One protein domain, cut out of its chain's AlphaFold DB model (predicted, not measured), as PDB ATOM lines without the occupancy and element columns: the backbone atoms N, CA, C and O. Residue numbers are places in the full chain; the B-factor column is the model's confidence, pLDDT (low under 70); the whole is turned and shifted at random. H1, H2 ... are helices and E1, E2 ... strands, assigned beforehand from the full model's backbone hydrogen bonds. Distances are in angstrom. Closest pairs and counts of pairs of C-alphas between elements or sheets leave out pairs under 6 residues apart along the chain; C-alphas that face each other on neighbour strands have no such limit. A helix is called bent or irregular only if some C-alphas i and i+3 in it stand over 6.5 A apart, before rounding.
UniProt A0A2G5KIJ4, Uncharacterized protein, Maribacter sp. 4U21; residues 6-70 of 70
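What this domain is: This is residues 6 to 70 of the 70 residues of an uncharacterized protein of Maribacter sp. 4U21 (UniProt A0A2G5KIJ4). Two hairpins follow one another along a rod: first a helical hairpin, the shorter H1 and the longer H2 side by side, with residues 25 to 31 sticking out free at one end, then, past the last residue of H2, a thin hairpin of two short strands, E1 and E2, with the link between them at the other end of the rod. The printed part has 65 residues with two named helices and two named strands, in the order H1, H2, E1, E2, and its class is mostly helix. The sheet has the order E1 - E2 and is antiparallel. The whole is extended, with a radius of gyration of the C-alphas of 18.4 A and spans of 61 by 21 by 15 A.

How they stand to each other: H1, residues 6 to 20, and H2, residues 26 to 48, form a helical hairpin. They touch, the closest C-alphas being those of Ile 12 and Ile 40, 5.7 A apart. Their lines stand at a shallow tilt of 10 degrees, opposite ways. O i to N i+4 pairs are within hydrogen-bond range in 10 of 11 cases in H1 and 17 of 19 in H2. E1, residues 52 to 55, and E2, residues 65 to 68, form an antiparallel hairpin at 147 degrees. N 53 and O 67 are 2.9 A apart and N 65 and O 55 3.1 A, both within hydrogen-bond range. H1 is apart from E1 and E2, and H2 is apart from E2.

Where its parts are: H1 begins at C-alpha 6 (26.986, -19.397, 28.420) and is 21.1 A long. H2 begins at C-alpha 26 (32.404, -23.734, 61.040) and is 34.3 A long; it is irregular, with C-alphas 27 and 30 7.7 A apart. E1 measures 9.7 A and E2 10.1 A, ending at C-alpha 68 (9.041, -28.869, 25.548).

The domain as a whole: The two C-alphas farthest apart, those of Glu 25 and Gly 61, are 61.1 A apart. Residues 25 to 31, of which 26 to 31 belong to H2, stand free. The printed part has no cut, and no link is long. The mean pLDDT of the printed part is 77.2, with 14 residues under 70, among them residues 50 to 53.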
ATOM      1  N   THR A   6      26.094 -20.441  27.895       85.75
ATOM      2  CA  THR A   6      26.986 -19.397  28.420       85.75
ATOM      3  C   THR A   6      26.383 -18.730  29.654       85.75
ATOM      4  O   THR A   6      27.073 -18.568  30.656       85.75
ATOM      5  N   GLU A   7      25.092 -18.408  29.619       85.12
ATOM      6  CA  GLU A   7      24.374 -17.843  30.767       85.12
ATOM      7  C   GLU A   7      24.277 -18.845  31.921       85.12
ATOM      8  O   GLU A   7      24.556 -18.470  33.056       85.12
ATOM      9  N   LEU A   8      24.018 -20.128  31.636       85.56
ATOM     10  CA  LEU A   8      24.058 -21.189  32.651       85.56
ATOM     11  C   LEU A   8      25.425 -21.245  33.345       85.56
ATOM     12  O   LEU A   8      25.509 -21.270  34.571       85.56
ATOM     13  N   LYS A   9      26.516 -21.243  32.567       85.62
ATOM     14  CA  LYS A   9      27.877 -21.245  33.119       85.62
ATOM     15  C   LYS A   9      28.105 -20.037  34.033       85.62
ATOM     16  O   LYS A   9      28.704 -20.192  35.096       85.62
ATOM     17  N   ASN A  10      27.640 -18.857  33.626       88.62
ATOM     18  CA  ASN A  10      27.788 -17.634  34.410       88.62
ATOM     19  C   ASN A  10      26.975 -17.688  35.711       88.62
ATOM     20  O   ASN A  10      27.492 -17.288  36.750       88.62
ATOM     21  N   GLN A  11      25.755 -18.233  35.685       86.75
ATOM     22  CA  GLN A  11      24.928 -18.405  36.884       86.75
ATOM     23  C   GLN A  11      25.540 -19.406  37.868       86.75
ATOM     24  O   GLN A  11      25.647 -19.103  39.054       86.75
ATOM     25  N   ILE A  12      26.032 -20.552  37.382       87.62
ATOM     26  CA  ILE A  12      26.733 -21.530  38.228       87.62
ATOM     27  C   ILE A  12      27.983 -20.895  38.843       87.62
ATOM     28  O   ILE A  12      28.197 -21.007  40.047       87.62
ATOM     29  N   LYS A  13      28.798 -20.189  38.048       87.75
ATOM     30  CA  LYS A  13      29.983 -19.495  38.567       87.75
ATOM     31  C   LYS A  13      29.610 -18.457  39.630       87.75
ATOM     32  O   LYS A  13      30.224 -18.441  40.689       87.75
ATOM     33  N   SER A  14      28.586 -17.646  39.376       85.69
ATOM     34  CA  SER A  14      28.105 -16.648  40.332       85.69
ATOM     35  C   SER A  14      27.593 -17.278  41.631       85.69
ATOM     36  O   SER A  14      27.792 -16.692  42.691       85.69
ATOM     37  N   ALA A  15      26.977 -18.463  41.571       84.06
ATOM     38  CA  ALA A  15      26.537 -19.192  42.757       84.06
ATOM     39  C   ALA A  15      27.711 -19.592  43.662       84.06
ATOM     40  O   ALA A  15      27.610 -19.455  44.881       84.06
ATOM     41  N   PHE A  16      28.822 -20.041  43.067       83.12
ATOM     42  CA  PHE A  16      30.051 -20.350  43.798       83.12
ATOM     43  C   PHE A  16      30.741 -19.093  44.327       83.12
ATOM     44  O   PHE A  16      31.051 -19.046  45.513       83.12
ATOM     45  N   ASP A  17      30.937 -18.081  43.476       81.50
ATOM     46  CA  ASP A  17      31.645 -16.848  43.843       81.50
ATOM     47  C   ASP A  17      30.926 -16.117  45.002       81.50
ATOM     48  O   ASP A  17      31.554 -15.673  45.961       81.50
ATOM     49  N   ALA A  18      29.588 -16.067  44.978       77.12
ATOM     50  CA  ALA A  18      28.795 -15.418  46.025       77.12
ATOM     51  C   ALA A  18      28.948 -16.080  47.407       77.12
ATOM     52  O   ALA A  18      28.900 -15.401  48.432       77.12
ATOM     53  N   GLU A  19      29.105 -17.403  47.457       73.75
ATOM     54  CA  GLU A  19      29.262 -18.130  48.723       73.75
ATOM     55  C   GLU A  19      30.739 -18.242  49.135       73.75
ATOM     56  O   GLU A  19      31.012 -18.382  50.325       73.75
ATOM     57  N   SER A  20      31.694 -18.123  48.201       68.75
ATOM     58  CA  SER A  20      33.129 -18.121  48.520       68.75
ATOM     59  C   SER A  20      33.611 -16.825  49.168       68.75
ATOM     60  O   SER A  20      34.536 -16.868  49.975       68.75
ATOM     61  N   ASP A  21      32.979 -15.693  48.848       67.06
ATOM     62  CA  ASP A  21      33.323 -14.384  49.425       67.06
ATOM     63  C   ASP A  21      32.690 -14.151  50.808       67.06
ATOM     64  O   ASP A  21      32.976 -13.157  51.480       67.06
ATOM     65  N   THR A  22      31.839 -15.074  51.267       70.56
ATOM     66  CA  THR A  22      31.178 -14.970  52.568       70.56
ATOM     67  C   THR A  22      32.008 -15.694  53.634       70.56
ATOM     68  O   THR A  22      32.288 -16.883  53.481       70.56
ATOM     69  N   PRO A  23      32.382 -15.043  54.752       73.88
ATOM     70  CA  PRO A  23      32.997 -15.736  55.878       73.88
ATOM     71  C   PRO A  23      32.020 -16.777  56.443       73.88
ATOM     72  O   PRO A  23      30.988 -16.431  57.015       73.88
ATOM     73  N   ILE A  24      32.331 -18.061  56.271       73.75
ATOM     74  CA  ILE A  24      31.508 -19.156  56.789       73.75
ATOM     75  C   ILE A  24      32.062 -19.575  58.148       73.75
ATOM     76  O   ILE A  24      33.174 -20.095  58.257       73.75
ATOM     77  N   GLU A  25      31.269 -19.388  59.198       76.06
ATOM     78  CA  GLU A  25      31.563 -20.006  60.488       76.06
ATOM     79  C   GLU A  25      31.460 -21.531  60.384       76.06
ATOM     80  O   GLU A  25      30.592 -22.060  59.690       76.06
ATOM     81  N   LYS A  26      32.314 -22.262  61.111       66.56
ATOM     82  CA  LYS A  26      32.404 -23.734  61.040       66.56
ATOM     83  C   LYS A  26      31.058 -24.452  61.226       66.56
ATOM     84  O   LYS A  26      30.847 -25.492  60.615       66.56
ATOM     85  N   GLN A  27      30.158 -23.886  62.030       66.94
ATOM     86  CA  GLN A  27      28.801 -24.398  62.267       66.94
ATOM     87  C   GLN A  27      27.822 -24.232  61.086       66.94
ATOM     88  O   GLN A  27      26.782 -24.879  61.073       66.94
ATOM     89  N   ASN A  28      28.158 -23.425  60.076       77.12
ATOM     90  CA  ASN A  28      27.266 -23.069  58.966       77.12
ATOM     91  C   ASN A  28      27.710 -23.648  57.612       77.12
ATOM     92  O   ASN A  28      27.146 -23.297  56.575       77.12
ATOM     93  N   ILE A  29      28.718 -24.529  57.601       77.56
ATOM     94  CA  ILE A  29      29.268 -25.112  56.367       77.56
ATOM     95  C   ILE A  29      28.200 -25.897  55.600       77.56
ATOM     96  O   ILE A  29      28.106 -25.764  54.379       77.56
ATOM     97  N   ASP A  30      27.378 -26.683  56.295       82.06
ATOM     98  CA  ASP A  30      26.339 -27.483  55.643       82.06
ATOM     99  C   ASP A  30      25.238 -26.598  55.045       82.06
ATOM    100  O   ASP A  30      24.862 -26.788  53.892       82.06
ATOM    101  N   GLN A  31      24.833 -25.530  55.741       83.19
ATOM    102  CA  GLN A  31      23.895 -24.543  55.189       83.19
ATOM    103  C   GLN A  31      24.464 -23.798  53.975       83.19
ATOM    104  O   GLN A  31      23.730 -23.504  53.036       83.19
ATOM    105  N   ALA A  32      25.764 -23.487  53.964       80.19
ATOM    106  CA  ALA A  32      26.401 -22.871  52.801       80.19
ATOM    107  C   ALA A  32      26.379 -23.814  51.586       80.19
ATOM    108  O   ALA A  32      26.060 -23.390  50.477       80.19
ATOM    109  N   ARG A  33      26.639 -25.112  51.793       82.69
ATOM    110  CA  ARG A  33      26.531 -26.132  50.736       82.69
ATOM    111  C   ARG A  33      25.104 -26.258  50.209       82.69
ATOM    112  O   ARG A  33      24.930 -26.332  48.996       82.69
ATOM    113  N   GLU A  34      24.110 -26.221  51.092       87.19
ATOM    114  CA  GLU A  34      22.689 -26.232  50.729       87.19
ATOM    115  C   GLU A  34      22.333 -25.039  49.827       87.19
ATOM    116  O   GLU A  34      21.723 -25.208  48.773       87.19
ATOM    117  N   ARG A  35      22.793 -23.827  50.177       85.19
ATOM    118  CA  ARG A  35      22.560 -22.618  49.368       85.19
ATOM    119  C   ARG A  35      23.222 -22.690  47.995       85.19
ATOM    120  O   ARG A  35      22.607 -22.289  47.007       85.19
ATOM    121  N   ILE A  36      24.454 -23.200  47.914       86.81
ATOM    122  CA  ILE A  36      25.133 -23.430  46.630       86.81
ATOM    123  C   ILE A  36      24.332 -24.431  45.792       86.81
ATOM    124  O   ILE A  36      24.077 -24.178  44.617       86.81
ATOM    125  N   ALA A  37      23.913 -25.548  46.395       83.50
ATOM    126  CA  ALA A  37      23.150 -26.586  45.711       83.50
ATOM    127  C   ALA A  37      21.821 -26.049  45.161       83.50
ATOM    128  O   ALA A  37      21.518 -26.292  43.994       83.50
ATOM    129  N   GLN A  38      21.088 -25.254  45.948       87.56
ATOM    130  CA  GLN A  38      19.844 -24.622  45.507       87.56
ATOM    131  C   GLN A  38      20.076 -23.684  44.318       87.56
ATOM    132  O   GLN A  38      19.426 -23.820  43.290       87.56
ATOM    133  N   LYS A  39      21.070 -22.791  44.401       86.06
ATOM    134  CA  LYS A  39      21.389 -21.855  43.308       86.06
ATOM    135  C   LYS A  39      21.784 -22.575  42.015       86.06
ATOM    136  O   LYS A  39      21.477 -22.102  40.922       86.06
ATOM    137  N   ILE A  40      22.476 -23.711  42.120       87.31
ATOM    138  CA  ILE A  40      22.803 -24.549  40.960       87.31
ATOM    139  C   ILE A  40      21.539 -25.208  40.401       87.31
ATOM    140  O   ILE A  40      21.373 -25.225  39.182       87.31
ATOM    141  N   ALA A  41      20.660 -25.731  41.260       84.81
ATOM    142  CA  ALA A  41      19.396 -26.329  40.840       84.81
ATOM    143  C   ALA A  41      18.527 -25.314  40.081       84.81
ATOM    144  O   ALA A  41      18.115 -25.607  38.961       84.81
ATOM    145  N   ASP A  42      18.371 -24.097  40.609       84.81
ATOM    146  CA  ASP A  42      17.604 -23.013  39.980       84.81
ATOM    147  C   ASP A  42      18.201 -22.602  38.619       84.81
ATOM    148  O   ASP A  42      17.485 -22.338  37.646       84.81
ATOM    149  N   ALA A  43      19.535 -22.566  38.517       83.06
ATOM    150  CA  ALA A  43      20.230 -22.253  37.270       83.06
ATOM    151  C   ALA A  43      20.025 -23.351  36.212       83.06
ATOM    152  O   ALA A  43      19.788 -23.063  35.036       83.06
ATOM    153  N   VAL A  44      20.093 -24.620  36.625       83.69
ATOM    154  CA  VAL A  44      19.819 -25.770  35.753       83.69
ATOM    155  C   VAL A  44      18.356 -25.775  35.320       83.69
ATOM    156  O   VAL A  44      18.088 -25.956  34.135       83.69
ATOM    157  N   GLU A  45      17.425 -25.515  36.232       82.25
ATOM    158  CA  GLU A  45      16.002 -25.380  35.927       82.25
ATOM    159  C   GLU A  45      15.773 -24.271  34.890       82.25
ATOM    160  O   GLU A  45      15.184 -24.522  33.844       82.25
ATOM    161  N   SER A  46      16.370 -23.092  35.080       79.00
ATOM    162  CA  SER A  46      16.300 -21.967  34.132       79.00
ATOM    163  C   SER A  46      16.880 -22.281  32.743       79.00
ATOM    164  O   SER A  46      16.511 -21.659  31.739       79.00
ATOM    165  N   TYR A  47      17.811 -23.234  32.665       79.25
ATOM    166  CA  TYR A  47      18.380 -23.725  31.411       79.25
ATOM    167  C   TYR A  47      17.546 -24.820  30.755       79.25
ATOM    168  O   TYR A  47      17.584 -24.947  29.534       79.25
ATOM    169  N   VAL A  48      16.838 -25.633  31.533       78.75
ATOM    170  CA  VAL A  48      16.140 -26.830  31.051       78.75
ATOM    171  C   VAL A  48      14.658 -26.551  30.810       78.75
ATOM    172  O   VAL A  48      14.145 -26.900  29.746       78.75
ATOM    173  N   VAL A  49      13.984 -25.883  31.744       72.81
ATOM    174  CA  VAL A  49      12.563 -25.541  31.652       72.81
ATOM    175  C   VAL A  49      12.356 -24.602  30.469       72.81
ATOM    176  O   VAL A  49      13.082 -23.625  30.272       72.81
ATOM    177  N   THR A  50      11.362 -24.914  29.640       67.25
ATOM    178  CA  THR A  50      11.056 -24.258  28.357       67.25
ATOM    179  C   THR A  50      12.005 -24.566  27.199       67.25
ATOM    180  O   THR A  50      11.822 -24.004  26.114       67.25
ATOM    181  N   ARG A  51      12.991 -25.467  27.351       69.25
ATOM    182  CA  ARG A  51      13.754 -25.928  26.184       69.25
ATOM    183  C   ARG A  51      12.926 -26.838  25.308       69.25
ATOM    184  O   ARG A  51      12.345 -27.823  25.757       69.25
ATOM    185  N   THR A  52      13.005 -26.544  24.023       66.50
ATOM    186  CA  THR A  52      12.514 -27.415  22.976       66.50
ATOM    187  C   THR A  52      13.586 -28.441  22.625       66.50
ATOM    188  O   THR A  52      14.702 -28.073  22.254       66.50
ATOM    189  N   VAL A  53      13.257 -29.724  22.733       69.88
ATOM    190  CA  VAL A  53      14.117 -30.826  22.297       69.88
ATOM    191  C   VAL A  53      13.438 -31.601  21.177       69.88
ATOM    192  O   VAL A  53      12.246 -31.899  21.235       69.88
ATOM    193  N   ASN A  54      14.215 -31.927  20.147       70.88
ATOM    194  CA  ASN A  54      13.769 -32.789  19.063       70.88
ATOM    195  C   ASN A  54      14.127 -34.228  19.413       70.88
ATOM    196  O   ASN A  54      15.307 -34.561  19.537       70.88
ATOM    197  N   VAL A  55      13.112 -35.076  19.547       71.88
ATOM    198  CA  VAL A  55      13.299 -36.505  19.782       71.88
ATOM    199  C   VAL A  55      13.154 -37.226  18.438       71.88
ATOM    200  O   VAL A  55      12.075 -37.169  17.836       71.88
ATOM    201  N   PRO A  56      14.218 -37.862  17.915       71.88
ATOM    202  CA  PRO A  56      14.107 -38.665  16.708       71.88
ATOM    203  C   PRO A  56      13.252 -39.906  16.983       71.88
ATOM    204  O   PRO A  56      13.417 -40.580  18.000       71.88
ATOM    205  N   GLY A  57      12.333 -40.208  16.068       70.12
ATOM    206  CA  GLY A  57      11.543 -41.430  16.127       70.12
ATOM    207  C   GLY A  57      12.423 -42.666  15.913       70.12
ATOM    208  O   GLY A  57      13.239 -42.699  14.997       70.12
ATOM    209  N   VAL A  58      12.261 -43.689  16.759       72.75
ATOM    210  CA  VAL A  58      13.107 -44.905  16.757       72.75
ATOM    211  C   VAL A  58      12.608 -45.968  15.756       72.75
ATOM    212  O   VAL A  58      13.269 -46.977  15.533       72.75
ATOM    213  N   GLN A  59      11.449 -45.756  15.120       70.31
ATOM    214  CA  GLN A  59      10.815 -46.717  14.211       70.31
ATOM    215  C   GLN A  59      10.873 -46.238  12.746       70.31
ATOM    216  O   GLN A  59      10.698 -45.042  12.498       70.31
ATOM    217  N   PRO A  60      11.067 -47.132  11.753       59.84
ATOM    218  CA  PRO A  60      11.013 -46.758  10.340       59.84
ATOM    219  C   PRO A  60       9.682 -46.073   9.997       59.84
ATOM    220  O   PRO A  60       8.616 -46.649  10.208       59.84
ATOM    221  N   GLY A  61       9.748 -44.836   9.496       71.75
ATOM    222  CA  GLY A  61       8.579 -43.996   9.198       71.75
ATOM    223  C   GLY A  61       8.162 -43.024  10.312       71.75
ATOM    224  O   GLY A  61       7.258 -42.222  10.094       71.75
ATOM    225  N   ALA A  62       8.812 -43.042  11.479       65.31
ATOM    226  CA  ALA A  62       8.528 -42.086  12.545       65.31
ATOM    227  C   ALA A  62       9.192 -40.722  12.264       65.31
ATOM    228  O   ALA A  62      10.410 -40.626  12.112       65.31
ATOM    229  N   ALA A  63       8.383 -39.662  12.206       67.94
ATOM    230  CA  ALA A  63       8.865 -38.287  12.119       67.94
ATOM    231  C   ALA A  63       9.466 -37.820  13.456       67.94
ATOM    232  O   ALA A  63       9.132 -38.336  14.524       67.94
ATOM    233  N   THR A  64      10.343 -36.819  13.401       73.50
ATOM    234  CA  THR A  64      10.881 -36.152  14.593       73.50
ATOM    235  C   THR A  64       9.751 -35.447  15.342       73.50
ATOM    236  O   THR A  64       9.017 -34.660  14.741       73.50
ATOM    237  N   VAL A  65       9.621 -35.701  16.645       72.00
ATOM    238  CA  VAL A  65       8.633 -35.023  17.496       72.00
ATOM    239  C   VAL A  65       9.337 -33.952  18.319       72.00
ATOM    240  O   VAL A  65      10.371 -34.199  18.943       72.00
ATOM    241  N   THR A  66       8.767 -32.754  18.307       76.81
ATOM    242  CA  THR A  66       9.254 -31.602  19.063       76.81
ATOM    243  C   THR A  66       8.553 -31.552  20.419       76.81
ATOM    244  O   THR A  66       7.335 -31.386  20.471       76.81
ATOM    245  N   GLY A  67       9.306 -31.700  21.511       67.00
ATOM    246  CA  GLY A  67       8.796 -31.630  22.885       67.00
ATOM    247  C   GLY A  67       9.353 -30.428  23.647       67.00
ATOM    248  O   GLY A  67      10.467 -29.986  23.372       67.00
ATOM    249  N   ILE A  68       8.587 -29.905  24.608       71.50
ATOM    250  CA  ILE A  68       9.041 -28.869  25.548       71.50
ATOM    251  C   ILE A  68       9.297 -29.544  26.892       71.50
ATOM    252  O   ILE A  68       8.438 -30.276  27.379       71.50
ATOM    253  N   ILE A  69      10.463 -29.298  27.485       69.00
ATOM    254  CA  ILE A  69      10.751 -29.748  28.849       69.00
ATOM    255  C   ILE A  69      10.032 -28.800  29.822       69.00
ATOM    256  O   ILE A  69      10.252 -27.584  29.763       69.00
ATOM    257  N   GLN A  70       9.138 -29.357  30.643       64.56
ATOM    258  CA  GLN A  70       8.346 -28.654  31.659       64.56
ATOM    259  C   GLN A  70       8.859 -28.972  33.055       64.56
ATOM    260  O   GLN A  70       9.200 -30.154  33.285       64.56
TER     261      GLN A  70